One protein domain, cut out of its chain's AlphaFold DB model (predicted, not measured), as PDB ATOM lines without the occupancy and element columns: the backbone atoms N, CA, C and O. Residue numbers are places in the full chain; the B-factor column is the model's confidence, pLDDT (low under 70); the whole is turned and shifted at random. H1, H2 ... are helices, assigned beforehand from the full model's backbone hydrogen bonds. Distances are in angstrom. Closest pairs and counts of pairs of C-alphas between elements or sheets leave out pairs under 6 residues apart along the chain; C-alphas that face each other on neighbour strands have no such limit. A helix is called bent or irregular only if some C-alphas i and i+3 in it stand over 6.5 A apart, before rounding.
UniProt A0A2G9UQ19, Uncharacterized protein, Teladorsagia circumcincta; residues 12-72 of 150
ATOM      1  N   PRO A  12     277.685 583.813 506.324       86.56
ATOM      2  CA  PRO A  12     278.713 583.698 507.340       86.56
ATOM      3  C   PRO A  12     279.943 584.507 506.924       86.56
ATOM      4  O   PRO A  12     280.166 584.756 505.738       86.56
ATOM      5  N   CYS A  13     280.792 584.852 507.892       89.19
ATOM      6  CA  CYS A  13     282.093 585.428 507.574       89.19
ATOM      7  C   CYS A  13     282.888 584.512 506.621       89.19
ATOM      8  O   CYS A  13     282.761 583.280 506.631       89.19
ATOM      9  N   CYS A  14     283.711 585.134 505.786       90.00
ATOM     10  CA  CYS A  14     284.479 584.485 504.739       90.00
ATOM     11  C   CYS A  14     285.700 583.760 505.326       90.00
ATOM     12  O   CYS A  14     286.601 584.384 505.892       90.00
ATOM     13  N   ARG A  15     285.727 582.432 505.190       92.31
ATOM     14  CA  ARG A  15     286.835 581.544 505.575       92.31
ATOM     15  C   ARG A  15     286.788 580.265 504.741       92.31
ATOM     16  O   ARG A  15     285.715 579.848 504.313       92.31
ATOM     17  N   ASP A  16     287.934 579.613 504.569       92.25
ATOM     18  CA  ASP A  16     288.029 578.294 503.938       92.25
ATOM     19  C   ASP A  16     287.533 577.192 504.883       92.25
ATOM     20  O   ASP A  16     288.210 576.799 505.839       92.25
ATOM     21  N   ARG A  17     286.329 576.679 504.624       89.56
ATOM     22  CA  ARG A  17     285.680 575.654 505.460       89.56
ATOM     23  C   ARG A  17     286.001 574.234 505.028       89.56
ATOM     24  O   ARG A  17     285.901 573.326 505.845       89.56
ATOM     25  N   PHE A  18     286.441 574.036 503.786       90.62
ATOM     26  CA  PHE A  18     287.104 572.788 503.388       90.62
ATOM     27  C   PHE A  18     288.521 572.656 503.971       90.62
ATOM     28  O   PHE A  18     289.143 571.601 503.850       90.62
ATOM     29  N   GLY A  19     289.006 573.708 504.635       90.75
ATOM     30  CA  GLY A  19     290.359 573.827 505.153       90.75
ATOM     31  C   GLY A  19     291.240 574.605 504.184       90.75
ATOM     32  O   GLY A  19     291.233 574.348 502.981       90.75
ATOM     33  N   GLU A  20     292.022 575.535 504.726       91.75
ATOM     34  CA  GLU A  20     292.932 576.390 503.957       91.75
ATOM     35  C   GLU A  20     293.875 575.558 503.072       91.75
ATOM     36  O   GLU A  20     293.978 575.786 501.868       91.75
ATOM     37  N   GLN A  21     294.496 574.518 503.642       93.75
ATOM     38  CA  GLN A  21     295.399 573.628 502.906       93.75
ATOM     39  C   GLN A  21     294.696 572.910 501.746       93.75
ATOM     40  O   GLN A  21     295.281 572.770 500.675       93.75
ATOM     41  N   SER A  22     293.438 572.498 501.923       95.81
ATOM     42  CA  SER A  22     292.648 571.827 500.884       95.81
ATOM     43  C   SER A  22     292.341 572.772 499.722       95.81
ATOM     44  O   SER A  22     292.498 572.400 498.559       95.81
ATOM     45  N   CYS A  23     291.940 574.010 500.025       95.81
ATOM     46  CA  CYS A  23     291.658 575.030 499.017       95.81
ATOM     47  C   CYS A  23     292.932 575.432 498.256       95.81
ATOM     48  O   CYS A  23     292.926 575.485 497.025       95.81
ATOM     49  N   GLN A  24     294.052 575.606 498.965       95.69
ATOM     50  CA  GLN A  24     295.361 575.872 498.362       95.69
ATOM     51  C   GLN A  24     295.850 574.710 497.492       95.69
ATOM     52  O   GLN A  24     296.363 574.937 496.394       95.69
ATOM     53  N   ALA A  25     295.701 573.469 497.961       96.25
ATOM     54  CA  ALA A  25     296.075 572.281 497.203       96.25
ATOM     55  C   ALA A  25     295.250 572.169 495.917       96.25
ATOM     56  O   ALA A  25     295.823 571.952 494.852       96.25
ATOM     57  N   LEU A  26     293.935 572.399 495.991       95.88
ATOM     58  CA  LEU A  26     293.058 572.395 494.822       95.88
ATOM     59  C   LEU A  26     293.465 573.467 493.806       95.88
ATOM     60  O   LEU A  26     293.581 573.164 492.620       95.88
ATOM     61  N   ARG A  27     293.750 574.692 494.263       95.88
ATOM     62  CA  ARG A  27     294.235 575.767 493.390       95.88
ATOM     63  C   ARG A  27     295.549 575.405 492.699       95.88
ATOM     64  O   ARG A  27     295.700 575.674 491.512       95.88
ATOM     65  N   LYS A  28     296.506 574.821 493.427       94.88
ATOM     66  CA  LYS A  28     297.820 574.442 492.878       94.88
ATOM     67  C   LYS A  28     297.720 573.274 491.900       94.88
ATOM     68  O   LYS A  28     298.361 573.304 490.857       94.88
ATOM     69  N   ALA A  29     296.933 572.257 492.240       97.00
ATOM     70  CA  ALA A  29     296.806 571.048 491.436       97.00
ATOM     71  C   ALA A  29     295.950 571.265 490.181       97.00
ATOM     72  O   ALA A  29     296.235 570.685 489.138       97.00
ATOM     73  N   GLN A  30     294.887 572.072 490.278       95.81
ATOM     74  CA  GLN A  30     293.915 572.278 489.202       95.81
ATOM     75  C   GLN A  30     293.466 573.751 489.125       95.81
ATOM     76  O   GLN A  30     292.310 574.062 489.431       95.81
ATOM     77  N   PRO A  31     294.341 574.676 488.688       93.50
ATOM     78  CA  PRO A  31     294.063 576.114 488.721       93.50
ATOM     79  C   PRO A  31     292.829 576.511 487.900       93.50
ATOM     80  O   PRO A  31     291.980 577.242 488.398       93.50
ATOM     81  N   ALA A  32     292.660 575.961 486.693       93.19
ATOM     82  CA  ALA A  32     291.500 576.257 485.847       93.19
ATOM     83  C   ALA A  32     290.175 575.757 486.454       93.19
ATOM     84  O   ALA A  32     289.139 576.412 486.344       93.19
ATOM     85  N   HIS A  33     290.194 574.597 487.121       94.69
ATOM     86  CA  HIS A  33     289.011 574.082 487.808       94.69
ATOM     87  C   HIS A  33     288.674 574.936 489.034       94.69
ATOM     88  O   HIS A  33     287.508 575.261 489.258       94.69
ATOM     89  N   PHE A  34     289.696 575.328 489.797       95.06
ATOM     90  CA  PHE A  34     289.551 576.207 490.948       95.06
ATOM     91  C   PHE A  34     288.963 577.567 490.552       95.06
ATOM     92  O   PHE A  34     287.946 577.961 491.118       95.06
ATOM     93  N   GLU A  35     289.523 578.234 489.537       93.44
ATOM     94  CA  GLU A  35     289.006 579.504 489.009       93.44
ATOM     95  C   GLU A  35     287.544 579.373 488.586       93.44
ATOM     96  O   GLU A  35     286.686 580.122 489.056       93.44
ATOM     97  N   LYS A  36     287.233 578.366 487.758       93.12
ATOM     98  CA  LYS A  36     285.868 578.136 487.280       93.12
ATOM     99  C   LYS A  36     284.878 578.049 488.439       93.12
ATOM    100  O   LYS A  36     283.797 578.628 488.351       93.12
ATOM    101  N   ARG A  37     285.230 577.350 489.522       93.62
ATOM    102  CA  ARG A  37     284.380 577.259 490.715       93.62
ATOM    103  C   ARG A  37     284.336 578.572 491.492       93.62
ATOM    104  O   ARG A  37     283.248 579.002 491.852       93.62
ATOM    105  N   CYS A  38     285.463 579.250 491.690       91.81
ATOM    106  CA  CYS A  38     285.500 580.541 492.378       91.81
ATOM    107  C   CYS A  38     284.683 581.637 491.698       91.81
ATOM    108  O   CYS A  38     284.314 582.580 492.390       91.81
ATOM    109  N   LEU A  39     284.440 581.528 490.388       90.69
ATOM    110  CA  LEU A  39     283.703 582.515 489.596       90.69
ATOM    111  C   LEU A  39     282.246 582.127 489.304       90.69
ATOM    112  O   LEU A  39     281.462 582.988 488.928       90.69
ATOM    113  N   ASN A  40     281.865 580.853 489.464       89.81
ATOM    114  CA  ASN A  40     280.538 580.370 489.045       89.81
ATOM    115  C   ASN A  40     279.793 579.531 490.096       89.81
ATOM    116  O   ASN A  40     278.593 579.310 489.953       89.81
ATOM    117  N   ASP A  41     280.474 579.027 491.125       91.62
ATOM    118  CA  ASP A  41     279.880 578.187 492.167       91.62
ATOM    119  C   ASP A  41     279.731 579.011 493.452       91.62
ATOM    120  O   ASP A  41     280.704 579.270 494.162       91.62
ATOM    121  N   HIS A  42     278.493 579.424 493.750       90.31
ATOM    122  CA  HIS A  42     278.181 580.234 494.932       90.31
ATOM    123  C   HIS A  42     278.612 579.555 496.224       90.31
ATOM    124  O   HIS A  42     279.129 580.226 497.111       90.31
ATOM    125  N   ASP A  43     278.424 578.244 496.351       89.50
ATOM    126  CA  ASP A  43     278.731 577.536 497.591       89.50
ATOM    127  C   ASP A  43     280.235 577.401 497.761       89.50
ATOM    128  O   ASP A  43     280.758 577.572 498.861       89.50
ATOM    129  N   PHE A  44     280.949 577.151 496.668       92.69
ATOM    130  CA  PHE A  44     282.402 577.137 496.686       92.69
ATOM    131  C   PHE A  44     282.982 578.511 497.030       92.69
ATOM    132  O   PHE A  44     283.839 578.594 497.910       92.69
ATOM    133  N   HIS A  45     282.478 579.573 496.397       90.94
ATOM    134  CA  HIS A  45     282.937 580.945 496.600       90.94
ATOM    135  C   HIS A  45     282.571 581.506 497.981       90.94
ATOM    136  O   HIS A  45     283.386 582.181 498.593       90.94
ATOM    137  N   THR A  46     281.362 581.258 498.490       87.12
ATOM    138  CA  THR A  46     280.883 581.886 499.739       87.12
ATOM    139  C   THR A  46     281.105 581.022 500.981       87.12
ATOM    140  O   THR A  46     281.270 581.563 502.073       87.12
ATOM    141  N   LEU A  47     281.143 579.689 500.846       88.31
ATOM    142  CA  LEU A  47     281.195 578.765 501.989       88.31
ATOM    143  C   LEU A  47     282.413 577.842 501.963       88.31
ATOM    144  O   LEU A  47     282.986 577.572 503.011       88.31
ATOM    145  N   GLY A  48     282.781 577.303 500.801       91.88
ATOM    146  CA  GLY A  48     283.797 576.256 500.684       91.88
ATOM    147  C   GLY A  48     285.221 576.778 500.859       91.88
ATOM    148  O   GLY A  48     285.900 576.411 501.819       91.88
ATOM    149  N   CYS A  49     285.651 577.627 499.926       94.75
ATOM    150  CA  CYS A  49     287.011 578.156 499.792       94.75
ATOM    151  C   CYS A  49     287.009 579.686 499.656       94.75
ATOM    152  O   CYS A  49     287.684 580.246 498.794       94.75
ATOM    153  N   CYS A  50     286.195 580.367 500.467       92.94
ATOM    154  CA  CYS A  50     285.944 581.796 500.301       92.94
ATOM    155  C   CYS A  50     287.209 582.659 500.376       92.94
ATOM    156  O   CYS A  50     287.400 583.546 499.540       92.94
ATOM    157  N   ALA A  51     288.092 582.392 501.342       92.81
ATOM    158  CA  ALA A  51     289.291 583.200 501.522       92.81
ATOM    159  C   ALA A  51     290.281 582.968 500.372       92.81
ATOM    160  O   ALA A  51     290.788 583.932 499.793       92.81
ATOM    161  N   GLU A  52     290.490 581.709 499.975       94.19
ATOM    162  CA  GLU A  52     291.382 581.386 498.857       94.19
ATOM    163  C   GLU A  52     290.829 581.892 497.511       94.19
ATOM    164  O   GLU A  52     291.603 582.359 496.677       94.19
ATOM    165  N   CYS A  53     289.505 581.878 497.298       92.69
ATOM    166  CA  CYS A  53     288.888 582.459 496.101       92.69
ATOM    167  C   CYS A  53     289.102 583.973 496.018       92.69
ATOM    168  O   CYS A  53     289.466 584.471 494.954       92.69
ATOM    169  N   ARG A  54     288.920 584.709 497.123       90.00
ATOM    170  CA  ARG A  54     289.184 586.158 497.154       90.00
ATOM    171  C   ARG A  54     290.639 586.470 496.855       90.00
ATOM    172  O   ARG A  54     290.919 587.246 495.948       90.00
ATOM    173  N   LYS A  55     291.554 585.778 497.536       91.06
ATOM    174  CA  LYS A  55     292.994 585.903 497.300       91.06
ATOM    175  C   LYS A  55     293.355 585.606 495.845       91.06
ATOM    176  O   LYS A  55     294.182 586.296 495.262       91.06
ATOM    177  N   TYR A  56     292.740 584.592 495.241       91.19
ATOM    178  CA  TYR A  56     292.969 584.257 493.839       91.19
ATOM    179  C   TYR A  56     292.485 585.352 492.881       91.19
ATOM    180  O   TYR A  56     293.224 585.723 491.972       91.19
ATOM    181  N   ILE A  57     291.281 585.884 493.100       88.75
ATOM    182  CA  ILE A  57     290.705 586.974 492.298       88.75
ATOM    183  C   ILE A  57     291.578 588.231 492.388       88.75
ATOM    184  O   ILE A  57     291.900 588.815 491.355       88.75
ATOM    185  N   GLU A  58     292.015 588.599 493.597       87.75
ATOM    186  CA  GLU A  58     292.899 589.745 493.842       87.75
ATOM    187  C   GLU A  58     294.264 589.570 493.163       87.75
ATOM    188  O   GLU A  58     294.694 590.436 492.403       87.75
ATOM    189  N   LEU A  59     294.932 588.429 493.372       89.94
ATOM    190  CA  LEU A  59     296.267 588.168 492.819       89.94
ATOM    191  C   LEU A  59     296.290 588.132 491.288       89.94
ATOM    192  O   LEU A  59     297.278 588.542 490.687       89.94
ATOM    193  N   ASN A  60     295.224 587.633 490.657       88.56
ATOM    194  CA  ASN A  60     295.140 587.523 489.199       88.56
ATOM    195  C   ASN A  60     294.415 588.714 488.554       88.56
ATOM    196  O   ASN A  60     294.196 588.700 487.346       88.56
ATOM    197  N   SER A  61     294.043 589.738 489.336       85.75
ATOM    198  CA  SER A  61     293.312 590.919 488.852       85.75
ATOM    199  C   SER A  61     292.074 590.553 488.019       85.75
ATOM    200  O   SER A  61     291.799 591.159 486.982       85.75
ATOM    201  N   ILE A  62     291.335 589.523 488.450       84.19
ATOM    202  CA  ILE A  62     290.167 589.040 487.709       84.19
ATOM    203  C   ILE A  62     289.084 590.116 487.763       84.19
ATOM    204  O   ILE A  62     288.633 590.509 488.838       84.19
ATOM    205  N   HIS A  63     288.653 590.582 486.589       76.62
ATOM    206  CA  HIS A  63     287.645 591.631 486.489       76.62
ATOM    207  C   HIS A  63     286.325 591.189 487.156       76.62
ATOM    208  O   HIS A  63     285.871 590.071 486.899       76.62
ATOM    209  N   PRO A  64     285.657 592.047 487.952       70.56
ATOM    210  CA  PRO A  64     284.436 591.690 488.688       70.56
ATOM    211  C   PRO A  64     283.258 591.272 487.793       70.56
ATOM    212  O   PRO A  64     282.353 590.572 488.236       70.56
ATOM    213  N   GLU A  65     283.272 591.635 486.507       75.00
ATOM    214  CA  GLU A  65     282.286 591.126 485.538       75.00
ATOM    215  C   GLU A  65     282.370 589.600 485.362       75.00
ATOM    216  O   GLU A  65     281.347 588.954 485.134       75.00
ATOM    217  N   ASN A  66     283.551 588.999 485.548       77.56
ATOM    218  CA  ASN A  66     283.730 587.547 485.470       77.56
ATOM    219  C   ASN A  66     283.117 586.811 486.673       77.56
ATOM    220  O   ASN A  66     282.890 585.608 486.595       77.56
ATOM    221  N   SER A  67     282.835 587.521 487.770       76.50
ATOM    222  CA  SER A  67     282.151 587.009 488.963       76.50
ATOM    223  C   SER A  67     280.748 587.598 489.135       76.50
ATOM    224  O   SER A  67     280.144 587.456 490.195       76.50
ATOM    225  N   LYS A  68     280.180 588.233 488.101       78.00
ATOM    226  CA  LYS A  68     278.866 588.899 488.174       78.00
ATOM    227  C   LYS A  68     277.731 587.963 488.579       78.00
ATOM    228  O   LYS A  68     276.779 588.393 489.227       78.00
ATOM    229  N   SER A  69     277.831 586.688 488.207       80.06
ATOM    230  CA  SER A  69     276.897 585.640 488.631       80.06
ATOM    231  C   SER A  69     276.855 585.500 490.154       80.06
ATOM    232  O   SER A  69     275.780 585.296 490.701       80.06
ATOM    233  N   LEU A  70     277.986 585.700 490.836       82.19
ATOM    234  CA  LEU A  70     278.137 585.588 492.287       82.19
ATOM    235  C   LEU A  70     277.600 586.790 493.061       82.19
ATOM    236  O   LEU A  70     277.444 586.684 494.273       82.19
ATOM    237  N   LEU A  71     277.285 587.893 492.375       82.69
ATOM    238  CA  LEU A  71     276.667 589.088 492.963       82.69
ATOM    239  C   LEU A  71     275.149 588.942 493.167       82.69
ATOM    240  O   LEU A  71     274.464 589.904 493.508       82.69
ATOM    241  N   LYS A  72     274.604 587.754 492.893       86.38
ATOM    242  CA  LYS A  72     273.182 587.418 493.011       86.38
ATOM    243  C   LYS A  72     273.007 586.120 493.786       86.38
ATOM    244  O   LYS A  72     273.976 585.431 494.090       86.38
TER     245      LYS A  72
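AT A GLANCE: This is residues 12 to 72 of the 150 residues of an uncharacterized protein of Teladorsagia circumcincta (UniProt A0A2G9UQ19). Five short, mostly crossed helices form a small cluster: H1 and H3 make corners with H2's two ends, H5 packs on H2, and H4 crosses it. The printed part has 61 residues, with named helices H1 to H5 in chain order, class all helix. It is compact, radius of gyration of the C-alphas 10.4 A, spans 28 by 25 by 16 A.

HOW THE PARTS SIT: Start at H2, residues 31 to 40. It touches H5, residues 64 to 71; the closest C-alphas, Leu 39 and Ser 67, are 4.8 A apart. H1, residues 20 to 29, and H3, residues 42 to 48, touch H2 only at the corner. H4, residues 50 to 59, only just touches H2, with 3 C-alpha pairs within 8 A. O i to N i+4 pairs within hydrogen-bond range number 1 of 4 in irregular H5, where C-alphas 66 and 69 are 7.8 A apart, beside 4 of 5 i+3 pairs.

IN THESE COORDINATES: Find C-alpha 20 at (292.932, 576.390, 503.957), where H1 begins; H5 ends at C-alpha 71, (276.667, 589.088, 492.963).

THE WHOLE: The printed part has no cut.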